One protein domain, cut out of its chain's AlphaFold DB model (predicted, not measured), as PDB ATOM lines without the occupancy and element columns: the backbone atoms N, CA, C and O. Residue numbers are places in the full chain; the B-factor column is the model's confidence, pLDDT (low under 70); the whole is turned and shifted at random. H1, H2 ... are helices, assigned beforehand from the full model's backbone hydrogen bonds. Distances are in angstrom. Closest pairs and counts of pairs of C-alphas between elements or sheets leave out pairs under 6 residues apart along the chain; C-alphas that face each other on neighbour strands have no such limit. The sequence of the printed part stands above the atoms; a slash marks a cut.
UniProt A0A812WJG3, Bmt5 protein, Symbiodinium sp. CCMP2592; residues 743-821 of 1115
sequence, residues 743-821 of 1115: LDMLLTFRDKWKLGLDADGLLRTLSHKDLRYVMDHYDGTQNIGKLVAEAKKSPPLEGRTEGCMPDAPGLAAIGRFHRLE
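What this domain is: This is residues 743 to 821 of the 1115 residues of the protein "Bmt5 protein" of Symbiodinium sp. CCMP2592 (UniProt A0A812WJG3). Five short helices make a small cluster at crossed angles, with H3 nearest the middle: H4 packs on H3 at a steep angle, and H5 starts beside the first residue of H3 and runs off about perpendicular to it. H1 and H2 pack on each other, also at a steep angle, and a long loop, residues 792 to 809, leads from H4 to H5. The printed part has 79 residues with five named helices, H1 to H5 in order along the chain, and no named strand; the class is all helix. The whole is compact, with a radius of gyration of the C-alphas of 12.1 A and spans of 33 by 29 by 19 A.

How they stand to each other: H1, residues 745 to 752, touches H2, residues 757 to 763, at a steep tilt of 48 degrees, opposite ways; their closest C-alphas are those of Leu 746 and Asp 760, 6.7 A apart. H2 is close to but not clearly touching H3, residues 768 to 777, with the C-alphas of Leu 763 and Leu 771 closest at 6.5 A. H1 is also close to but not clearly touching H3, at a shallow tilt of 17 degrees, the same way; the closest C-alphas, of Phe 749 and Met 775, are 7.8 A apart. H3 touches H4, residues 784 to 791, at a steep tilt of 64 degrees, opposite ways, with the C-alphas of Asp 770 and Ala 791 closest at 5.0 A. H3 touches H5, residues 810 to 820, about perpendicular at 87 degrees; the closest C-alphas, of His 768 and Gly 810, are 3.6 A apart. H1 and H5 only just touch, with 3 pairs of C-alphas within 8 A. H1 and H4, H2 and H5, and H4 and H5 are apart. In H1, H2, H3, H4 and H5 every O i to N i+4 pair is within hydrogen-bond range.

Where its parts are: H1 begins at C-alpha 745, (162.636, 125.028, 108.550), and H2 at C-alpha 757. H3 measures 14.3 A from C-alpha 768 at (158.134, 129.526, 119.141) to C-alpha 777. H4 begins at C-alpha 784. H5, the longest helix by residues, measures 15.2 A and ends at C-alpha 820, (172.325, 123.565, 120.328).

The domain as a whole: The two C-alphas farthest apart are those of Gly 756 and Gly 799, 34.9 A. The printed part has no cut. The links H1 to H2 and H2 to H3 are tight, H3 to H4 is short, and H4 to H5 is long, with 18 residues. The mean pLDDT of the printed part is 88.7, and residues 799 to 801 are under 70.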
ATOM      1  N   LEU A 743     168.896 125.588 103.903       94.25
ATOM      2  CA  LEU A 743     167.437 125.521 103.885       94.25
ATOM      3  C   LEU A 743     166.898 125.690 105.300       94.25
ATOM      4  O   LEU A 743     167.165 124.870 106.181       94.25
ATOM      5  N   ASP A 744     166.118 126.750 105.505       92.81
ATOM      6  CA  ASP A 744     165.413 126.951 106.763       92.81
ATOM      7  C   ASP A 744     164.188 126.031 106.896       92.81
ATOM      8  O   ASP A 744     163.678 125.456 105.930       92.81
ATOM      9  N   MET A 745     163.720 125.914 108.133       91.81
ATOM     10  CA  MET A 745     162.636 125.028 108.550       91.81
ATOM     11  C   MET A 745     161.273 125.325 107.916       91.81
ATOM     12  O   MET A 745     160.403 124.458 107.860       91.81
ATOM     13  N   LEU A 746     161.069 126.554 107.446       93.25
ATOM     14  CA  LEU A 746     159.849 126.941 106.755       93.25
ATOM     15  C   LEU A 746     159.953 126.641 105.264       93.25
ATOM     16  O   LEU A 746     158.953 126.246 104.678       93.25
ATOM     17  N   LEU A 747     161.143 126.715 104.658       93.56
ATOM     18  CA  LEU A 747     161.356 126.280 103.274       93.56
ATOM     19  C   LEU A 747     161.108 124.773 103.103       93.56
ATOM     20  O   LEU A 747     160.392 124.385 102.178       93.56
ATOM     21  N   THR A 748     161.633 123.936 104.004       92.50
ATOM     22  CA  THR A 748     161.411 122.476 104.004       92.50
ATOM     23  C   THR A 748     159.942 122.119 104.249       92.50
ATOM     24  O   THR A 748     159.357 121.346 103.488       92.50
ATOM     25  N   PHE A 749     159.300 122.742 105.243       92.31
ATOM     26  CA  PHE A 749     157.875 122.561 105.539       92.31
ATOM     27  C   PHE A 749     156.972 123.027 104.384       92.31
ATOM     28  O   PHE A 749     156.044 122.315 103.992       92.31
ATOM     29  N   ARG A 750     157.275 124.188 103.787       91.38
ATOM     30  CA  ARG A 750     156.588 124.728 102.605       91.38
ATOM     31  C   ARG A 750     156.724 123.797 101.407       91.38
ATOM     32  O   ARG A 750     155.752 123.655 100.674       91.38
ATOM     33  N   ASP A 751     157.877 123.155 101.204       89.94
ATOM     34  CA  ASP A 751     158.033 122.183 100.118       89.94
ATOM     35  C   ASP A 751     157.295 120.870 100.390       89.94
ATOM     36  O   ASP A 751     156.551 120.417  99.521       89.94
ATOM     37  N   LYS A 752     157.414 120.301 101.600       88.44
ATOM     38  CA  LYS A 752     156.679 119.086 101.997       88.44
ATOM     39  C   LYS A 752     155.178 119.221 101.729       88.44
ATOM     40  O   LYS A 752     154.564 118.292 101.209       88.44
ATOM     41  N   TRP A 753     154.610 120.380 102.057       90.81
ATOM     42  CA  TRP A 753     153.177 120.656 101.950       90.81
ATOM     43  C   TRP A 753     152.773 121.494 100.721       90.81
ATOM     44  O   TRP A 753     151.604 121.852 100.594       90.81
ATOM     45  N   LYS A 754     153.721 121.813  99.826       90.69
ATOM     46  CA  LYS A 754     153.553 122.640  98.609       90.69
ATOM     47  C   LYS A 754     152.754 123.940  98.841       90.69
ATOM     48  O   LYS A 754     151.861 124.292  98.074       90.69
ATOM     49  N   LEU A 755     153.090 124.654  99.917       89.25
ATOM     50  CA  LEU A 755     152.383 125.860 100.369       89.25
ATOM     51  C   LEU A 755     152.772 127.116  99.567       89.25
ATOM     52  O   LEU A 755     153.920 127.280  99.151       89.25
ATOM     53  N   GLY A 756     151.815 128.034  99.406       86.88
ATOM     54  CA  GLY A 756     152.023 129.334  98.756       86.88
ATOM     55  C   GLY A 756     152.824 130.339  99.597       86.88
ATOM     56  O   GLY A 756     153.031 130.155 100.799       86.88
ATOM     57  N   LEU A 757     153.250 131.437  98.963       86.50
ATOM     58  CA  LEU A 757     154.083 132.473  99.595       86.50
ATOM     59  C   LEU A 757     153.384 133.177 100.771       86.50
ATOM     60  O   LEU A 757     154.036 133.469 101.769       86.50
ATOM     61  N   ASP A 758     152.066 133.378 100.702       86.50
ATOM     62  CA  ASP A 758     151.293 134.021 101.777       86.50
ATOM     63  C   ASP A 758     151.330 133.208 103.083       86.50
ATOM     64  O   ASP A 758     151.349 133.766 104.183       86.50
ATOM     65  N   ALA A 759     151.392 131.875 102.970       87.44
ATOM     66  CA  ALA A 759     151.524 130.979 104.112       87.44
ATOM     67  C   ALA A 759     152.931 131.042 104.724       87.44
ATOM     68  O   ALA A 759     153.052 131.110 105.942       87.44
ATOM     69  N   ASP A 760     153.988 131.070 103.905       88.88
ATOM     70  CA  ASP A 760     155.371 131.261 104.372       88.88
ATOM     71  C   ASP A 760     155.536 132.615 105.090       88.88
ATOM     72  O   ASP A 760     156.077 132.666 106.196       88.88
ATOM     73  N   GLY A 761     154.960 133.687 104.533       91.44
ATOM     74  CA  GLY A 761     154.908 135.007 105.165       91.44
ATOM     75  C   GLY A 761     154.206 134.995 106.528       91.44
ATOM     76  O   GLY A 761     154.754 135.518 107.497       91.44
ATOM     77  N   LEU A 762     153.041 134.344 106.641       92.56
ATOM     78  CA  LEU A 762     152.337 134.178 107.918       92.56
ATOM     79  C   LEU A 762     153.161 133.362 108.929       92.56
ATOM     80  O   LEU A 762     153.355 133.811 110.059       92.56
ATOM     81  N   LEU A 763     153.681 132.197 108.529       94.25
ATOM     82  CA  LEU A 763     154.450 131.295 109.396       94.25
ATOM     83  C   LEU A 763     155.720 131.959 109.959       94.25
ATOM     84  O   LEU A 763     156.067 131.726 111.116       94.25
ATOM     85  N   ARG A 764     156.374 132.841 109.188       94.75
ATOM     86  CA  ARG A 764     157.548 133.618 109.637       94.75
ATOM     87  C   ARG A 764     157.248 134.623 110.755       94.75
ATOM     88  O   ARG A 764     158.184 135.039 111.432       94.75
ATOM     89  N   THR A 765     155.984 134.995 110.977       95.12
ATOM     90  CA  THR A 765     155.581 135.935 112.048       95.12
ATOM     91  C   THR A 765     155.220 135.264 113.378       95.12
ATOM     92  O   THR A 765     154.928 135.957 114.352       95.12
ATOM     93  N   LEU A 766     155.202 133.930 113.436       95.50
ATOM     94  CA  LEU A 766     154.741 133.186 114.609       95.50
ATOM     95  C   LEU A 766     155.798 133.103 115.724       95.50
ATOM     96  O   LEU A 766     157.008 133.111 115.480       95.50
ATOM     97  N   SER A 767     155.317 132.973 116.961       95.19
ATOM     98  CA  SER A 767     156.134 132.666 118.139       95.19
ATOM     99  C   SER A 767     156.644 131.218 118.113       95.19
ATOM    100  O   SER A 767     156.181 130.398 117.316       95.19
ATOM    101  N   HIS A 768     157.591 130.877 118.988       92.88
ATOM    102  CA  HIS A 768     158.134 129.526 119.141       92.88
ATOM    103  C   HIS A 768     157.020 128.510 119.389       92.88
ATOM    104  O   HIS A 768     156.898 127.532 118.649       92.88
ATOM    105  N   LYS A 769     156.165 128.800 120.371       93.19
ATOM    106  CA  LYS A 769     154.981 128.012 120.709       93.19
ATOM    107  C   LYS A 769     154.048 127.844 119.509       93.19
ATOM    108  O   LYS A 769     153.690 126.716 119.166       93.19
ATOM    109  N   ASP A 770     153.645 128.947 118.878       94.31
ATOM    110  CA  ASP A 770     152.583 128.909 117.871       94.31
ATOM    111  C   ASP A 770     153.063 128.267 116.564       94.31
ATOM    112  O   ASP A 770     152.338 127.468 115.970       94.31
ATOM    113  N   LEU A 771     154.302 128.555 116.140       94.56
ATOM    114  CA  LEU A 771     154.902 127.911 114.973       94.56
ATOM    115  C   LEU A 771     155.041 126.406 115.193       94.56
ATOM    116  O   LEU A 771     154.655 125.620 114.329       94.56
ATOM    117  N   ARG A 772     155.561 126.003 116.358       91.06
ATOM    118  CA  ARG A 772     155.713 124.591 116.704       91.06
ATOM    119  C   ARG A 772     154.365 123.869 116.679       91.06
ATOM    120  O   ARG A 772     154.261 122.813 116.062       91.06
ATOM    121  N   TYR A 773     153.335 124.450 117.299       92.38
ATOM    122  CA  TYR A 773     151.987 123.879 117.297       92.38
ATOM    123  C   TYR A 773     151.485 123.647 115.865       92.38
ATOM    124  O   TYR A 773     151.064 122.537 115.545       92.38
ATOM    125  N   VAL A 774     151.599 124.650 114.988       93.69
ATOM    126  CA  VAL A 774     151.218 124.527 113.572       93.69
ATOM    127  C   VAL A 774     152.024 123.430 112.868       93.69
ATOM    128  O   VAL A 774     151.441 122.595 112.185       93.69
ATOM    129  N   MET A 775     153.344 123.374 113.056       90.69
ATOM    130  CA  MET A 775     154.208 122.391 112.389       90.69
ATOM    131  C   MET A 775     153.983 120.935 112.823       90.69
ATOM    132  O   MET A 775     154.234 120.021 112.032       90.69
ATOM    133  N   ASP A 776     153.540 120.705 114.060       88.25
ATOM    134  CA  ASP A 776     153.265 119.357 114.567       88.25
ATOM    135  C   ASP A 776     151.813 118.896 114.322       88.25
ATOM    136  O   ASP A 776     151.602 117.690 114.207       88.25
ATOM    137  N   HIS A 777     150.845 119.812 114.161       90.50
ATOM    138  CA  HIS A 777     149.424 119.483 113.925       90.50
ATOM    139  C   HIS A 777     148.955 119.622 112.463       90.50
ATOM    140  O   HIS A 777     147.857 119.174 112.137       90.50
ATOM    141  N   TYR A 778     149.733 120.246 111.572       92.00
ATOM    142  CA  TYR A 778     149.320 120.440 110.179       92.00
ATOM    143  C   TYR A 778     149.398 119.143 109.358       92.00
ATOM    144  O   TYR A 778     150.466 118.551 109.200       92.00
ATOM    145  N   ASP A 779     148.258 118.746 108.793       87.88
ATOM    146  CA  ASP A 779     148.043 117.490 108.057       87.88
ATOM    147  C   ASP A 779     147.920 117.660 106.526       87.88
ATOM    148  O   ASP A 779     147.707 116.685 105.806       87.88
ATOM    149  N   GLY A 780     148.037 118.893 106.018       88.38
ATOM    150  CA  GLY A 780     147.850 119.223 104.600       88.38
ATOM    151  C   GLY A 780     146.401 119.482 104.165       88.38
ATOM    152  O   GLY A 780     146.191 119.945 103.048       88.38
ATOM    153  N   THR A 781     145.409 119.220 105.020       87.75
ATOM    154  CA  THR A 781     143.973 119.379 104.716       87.75
ATOM    155  C   THR A 781     143.375 120.662 105.297       87.75
ATOM    156  O   THR A 781     142.426 121.225 104.747       87.75
ATOM    157  N   GLN A 782     143.921 121.131 106.418       86.12
ATOM    158  CA  GLN A 782     143.385 122.257 107.180       86.12
ATOM    159  C   GLN A 782     143.833 123.617 106.621       86.12
ATOM    160  O   GLN A 782     144.843 123.743 105.935       86.12
ATOM    161  N   ASN A 783     143.099 124.688 106.938       89.56
ATOM    162  CA  ASN A 783     143.527 126.044 106.584       89.56
ATOM    163  C   ASN A 783     144.501 126.590 107.642       89.56
ATOM    164  O   ASN A 783     144.137 126.703 108.811       89.56
ATOM    165  N   ILE A 784     145.703 127.001 107.224       91.81
ATOM    166  CA  ILE A 784     146.766 127.482 108.129       91.81
ATOM    167  C   ILE A 784     146.308 128.666 108.995       91.81
ATOM    168  O   ILE A 784     146.659 128.727 110.169       91.81
ATOM    169  N   GLY A 785     145.467 129.568 108.478       90.75
ATOM    170  CA  GLY A 785     144.921 130.684 109.258       90.75
ATOM    171  C   GLY A 785     144.023 130.239 110.421       90.75
ATOM    172  O   GLY A 785     144.040 130.871 111.478       90.75
ATOM    173  N   LYS A 786     143.292 129.123 110.270       91.69
ATOM    174  CA  LYS A 786     142.541 128.497 111.373       91.69
ATOM    175  C   LYS A 786     143.485 127.848 112.381       91.69
ATOM    176  O   LYS A 786     143.393 128.155 113.565       91.69
ATOM    177  N   LEU A 787     144.443 127.051 111.906       93.44
ATOM    178  CA  LEU A 787     145.386 126.347 112.778       93.44
ATOM    179  C   LEU A 787     146.280 127.319 113.576       93.44
ATOM    180  O   LEU A 787     146.589 127.061 114.732       93.44
ATOM    181  N   VAL A 788     146.614 128.492 113.021       94.38
ATOM    182  CA  VAL A 788     147.266 129.604 113.746       94.38
ATOM    183  C   VAL A 788     146.351 130.220 114.816       94.38
ATOM    184  O   VAL A 788     146.820 130.593 115.892       94.38
ATOM    185  N   ALA A 789     145.045 130.331 114.559       93.31
ATOM    186  CA  ALA A 789     144.073 130.821 115.541       93.31
ATOM    187  C   ALA A 789     143.762 129.796 116.652       93.31
ATOM    188  O   ALA A 789     143.273 130.179 117.715       93.31
ATOM    189  N   GLU A 790     144.045 128.515 116.420       93.94
ATOM    190  CA  GLU A 790     144.011 127.438 117.416       93.94
ATOM    191  C   GLU A 790     145.328 127.371 118.201       93.94
ATOM    192  O   GLU A 790     145.297 127.363 119.430       93.94
ATOM    193  N   ALA A 791     146.475 127.484 117.521       93.25
ATOM    194  CA  ALA A 791     147.797 127.620 118.134       93.25
ATOM    195  C   ALA A 791     147.827 128.750 119.173       93.25
ATOM    196  O   ALA A 791     148.207 128.536 120.319       93.25
ATOM    197  N   LYS A 792     147.308 129.934 118.825       93.19
ATOM    198  CA  LYS A 792     147.220 131.085 119.742       93.19
ATOM    199  C   LYS A 792     146.351 130.852 120.984       93.19
ATOM    200  O   LYS A 792     146.492 131.593 121.951       93.19
ATOM    201  N   LYS A 793     145.465 129.849 120.974       92.94
ATOM    202  CA  LYS A 793     144.596 129.478 122.106       92.94
ATOM    203  C   LYS A 793     145.139 128.318 122.938       92.94
ATOM    204  O   LYS A 793     144.668 128.132 124.057       92.94
ATOM    205  N   SER A 794     146.074 127.525 122.415       90.38
ATOM    206  CA  SER A 794     146.714 126.474 123.208       90.38
ATOM    207  C   SER A 794     147.573 127.096 124.322       90.38
ATOM    208  O   SER A 794     148.089 128.203 124.145       90.38
ATOM    209  N   PRO A 795     147.741 126.428 125.475       86.62
ATOM    210  CA  PRO A 795     148.749 126.816 126.457       86.62
ATOM    211  C   PRO A 795     150.168 126.489 125.944       86.62
ATOM    212  O   PRO A 795     150.322 125.668 125.033       86.62
ATOM    213  N   PRO A 796     151.227 127.110 126.495       83.69
ATOM    214  CA  PRO A 796     152.594 126.625 126.309       83.69
ATOM    215  C   PRO A 796     152.766 125.208 126.888       83.69
ATOM    216  O   PRO A 796     152.031 124.790 127.782       83.69
ATOM    217  N   LEU A 797     153.758 124.466 126.387       78.38
ATOM    218  CA  LEU A 797     154.123 123.156 126.933       78.38
ATOM    219  C   LEU A 797     154.990 123.329 128.185       78.38
ATOM    220  O   LEU A 797     156.192 123.566 128.091       78.38
ATOM    221  N   GLU A 798     154.382 123.197 129.359       72.81
ATOM    222  CA  GLU A 798     155.101 123.214 130.634       72.81
ATOM    223  C   GLU A 798     155.926 121.928 130.849       72.81
ATOM    224  O   GLU A 798     155.642 120.869 130.284       72.81
ATOM    225  N   GLY A 799     156.984 122.021 131.662       66.44
ATOM    226  CA  GLY A 799     157.796 120.867 132.073       66.44
ATOM    227  C   GLY A 799     158.690 120.239 130.992       66.44
ATOM    228  O   GLY A 799     159.274 119.187 131.241       66.44
ATOM    229  N   ARG A 800     158.829 120.849 129.806       69.25
ATOM    230  CA  ARG A 800     159.727 120.373 128.736       69.25
ATOM    231  C   ARG A 800     160.602 121.493 128.192       69.25
ATOM    232  O   ARG A 800     160.096 122.576 127.910       69.25
ATOM    233  N   THR A 801     161.872 121.192 127.909       69.94
ATOM    234  CA  THR A 801     162.800 122.087 127.183       69.94
ATOM    235  C   THR A 801     162.158 122.609 125.895       69.94
ATOM    236  O   THR A 801     162.230 123.793 125.584       69.94
ATOM    237  N   GLU A 802     161.435 121.722 125.209       71.56
ATOM    238  CA  GLU A 802     160.618 121.951 124.016       71.56
ATOM    239  C   GLU A 802     159.634 123.132 124.069       71.56
ATOM    240  O   GLU A 802     159.260 123.640 123.011       71.56
ATOM    241  N   GLY A 803     159.176 123.529 125.262       73.94
ATOM    242  CA  GLY A 803     158.246 124.645 125.474       73.94
ATOM    243  C   GLY A 803     158.901 125.924 125.998       73.94
ATOM    244  O   GLY A 803     158.217 126.937 126.143       73.94
ATOM    245  N   CYS A 804     160.209 125.908 126.274       76.12
ATOM    246  CA  CYS A 804     160.931 127.073 126.779       76.12
ATOM    247  C   CYS A 804     160.944 128.226 125.761       76.12
ATOM    248  O   CYS A 804     160.994 128.017 124.545       76.12
ATOM    249  N   MET A 805     160.950 129.463 126.269       84.62
ATOM    250  CA  MET A 805     160.871 130.694 125.466       84.62
ATOM    251  C   MET A 805     159.679 130.694 124.478       84.62
ATOM    252  O   MET A 805     159.895 130.889 123.278       84.62
ATOM    253  N   PRO A 806     158.429 130.466 124.935       88.19
ATOM    254  CA  PRO A 806     157.278 130.255 124.051       88.19
ATOM    255  C   PRO A 806     156.998 131.451 123.129       88.19
ATOM    256  O   PRO A 806     156.612 131.246 121.978       88.19
ATOM    257  N   ASP A 807     157.256 132.673 123.599       92.19
ATOM    258  CA  ASP A 807     157.003 133.932 122.883       92.19
ATOM    259  C   ASP A 807     158.166 134.395 121.984       92.19
ATOM    260  O   ASP A 807     158.045 135.395 121.275       92.19
ATOM    261  N   ALA A 808     159.303 133.688 121.980       91.88
ATOM    262  CA  ALA A 808     160.442 134.046 121.132       91.88
ATOM    263  C   ALA A 808     160.118 133.860 119.630       91.88
ATOM    264  O   ALA A 808     159.301 133.004 119.295       91.88
ATOM    265  N   PRO A 809     160.765 134.592 118.697       94.62
ATOM    266  CA  PRO A 809     160.490 134.462 117.261       94.62
ATOM    267  C   PRO A 809     160.733 133.033 116.756       94.62
ATOM    268  O   PRO A 809     161.855 132.524 116.840       94.62
ATOM    269  N   GLY A 810     159.696 132.374 116.229       91.62
ATOM    270  CA  GLY A 810     159.655 130.912 116.151       91.62
ATOM    271  C   GLY A 810     160.751 130.284 115.295       91.62
ATOM    272  O   GLY A 810     161.442 129.377 115.754       91.62
ATOM    273  N   LEU A 811     160.988 130.814 114.092       91.62
ATOM    274  CA  LEU A 811     162.045 130.321 113.201       91.62
ATOM    275  C   LEU A 811     163.446 130.434 113.834       91.62
ATOM    276  O   LEU A 811     164.277 129.534 113.696       91.62
ATOM    277  N   ALA A 812     163.707 131.532 114.551       90.12
ATOM    278  CA  ALA A 812     164.980 131.755 115.232       90.12
ATOM    279  C   ALA A 812     165.122 130.878 116.486       90.12
ATOM    280  O   ALA A 812     166.224 130.418 116.782       90.12
ATOM    281  N   ALA A 813     164.017 130.625 117.196       90.06
ATOM    282  CA  ALA A 813     163.970 129.743 118.353       90.06
ATOM    283  C   ALA A 813     164.231 128.283 117.956       90.06
ATOM    284  O   ALA A 813     165.273 127.745 118.326       90.06
ATOM    285  N   ILE A 814     163.365 127.649 117.153       88.62
ATOM    286  CA  ILE A 814     163.472 126.201 116.880       88.62
ATOM    287  C   ILE A 814     164.799 125.874 116.164       88.62
ATOM    288  O   ILE A 814     165.457 124.890 116.494       88.62
ATOM    289  N   GLY A 815     165.280 126.749 115.270       87.94
ATOM    290  CA  GLY A 815     166.606 126.591 114.659       87.94
ATOM    291  C   GLY A 815     167.768 126.662 115.666       87.94
ATOM    292  O   GLY A 815     168.766 125.959 115.509       87.94
ATOM    293  N   ARG A 816     167.664 127.466 116.737       87.19
ATOM    294  CA  ARG A 816     168.640 127.434 117.846       87.19
ATOM    295  C   ARG A 816     168.544 126.129 118.635       87.19
ATOM    296  O   ARG A 816     169.590 125.563 118.928       87.19
ATOM    297  N   PHE A 817     167.340 125.630 118.923       86.06
ATOM    298  CA  PHE A 817     167.150 124.324 119.573       86.06
ATOM    299  C   PHE A 817     167.822 123.199 118.782       86.06
ATOM    300  O   PHE A 817     168.589 122.426 119.352       86.06
ATOM    301  N   HIS A 818     167.608 123.162 117.463       85.81
ATOM    302  CA  HIS A 818     168.272 122.203 116.587       85.81
ATOM    303  C   HIS A 818     169.796 122.365 116.600       85.81
ATOM    304  O   HIS A 818     170.494 121.367 116.730       85.81
ATOM    305  N   ARG A 819     170.348 123.583 116.517       86.12
ATOM    306  CA  ARG A 819     171.812 123.784 116.486       86.12
ATOM    307  C   ARG A 819     172.517 123.643 117.841       86.12
ATOM    308  O   ARG A 819     173.734 123.477 117.846       86.12
ATOM    309  N   LEU A 820     171.798 123.728 118.962       80.56
ATOM    310  CA  LEU A 820     172.325 123.565 120.328       80.56
ATOM    311  C   LEU A 820     172.094 122.160 120.913       80.56
ATOM    312  O   LEU A 820     172.487 121.919 122.045       80.56
ATOM    313  N   GLU A 821     171.484 121.236 120.171       81.75
ATOM    314  CA  GLU A 821     171.127 119.879 120.627       81.75
ATOM    315  C   GLU A 821     170.093 119.794 121.769       81.75
ATOM    316  O   GLU A 821     169.916 118.736 122.368       81.75
TER     317      GLU A 821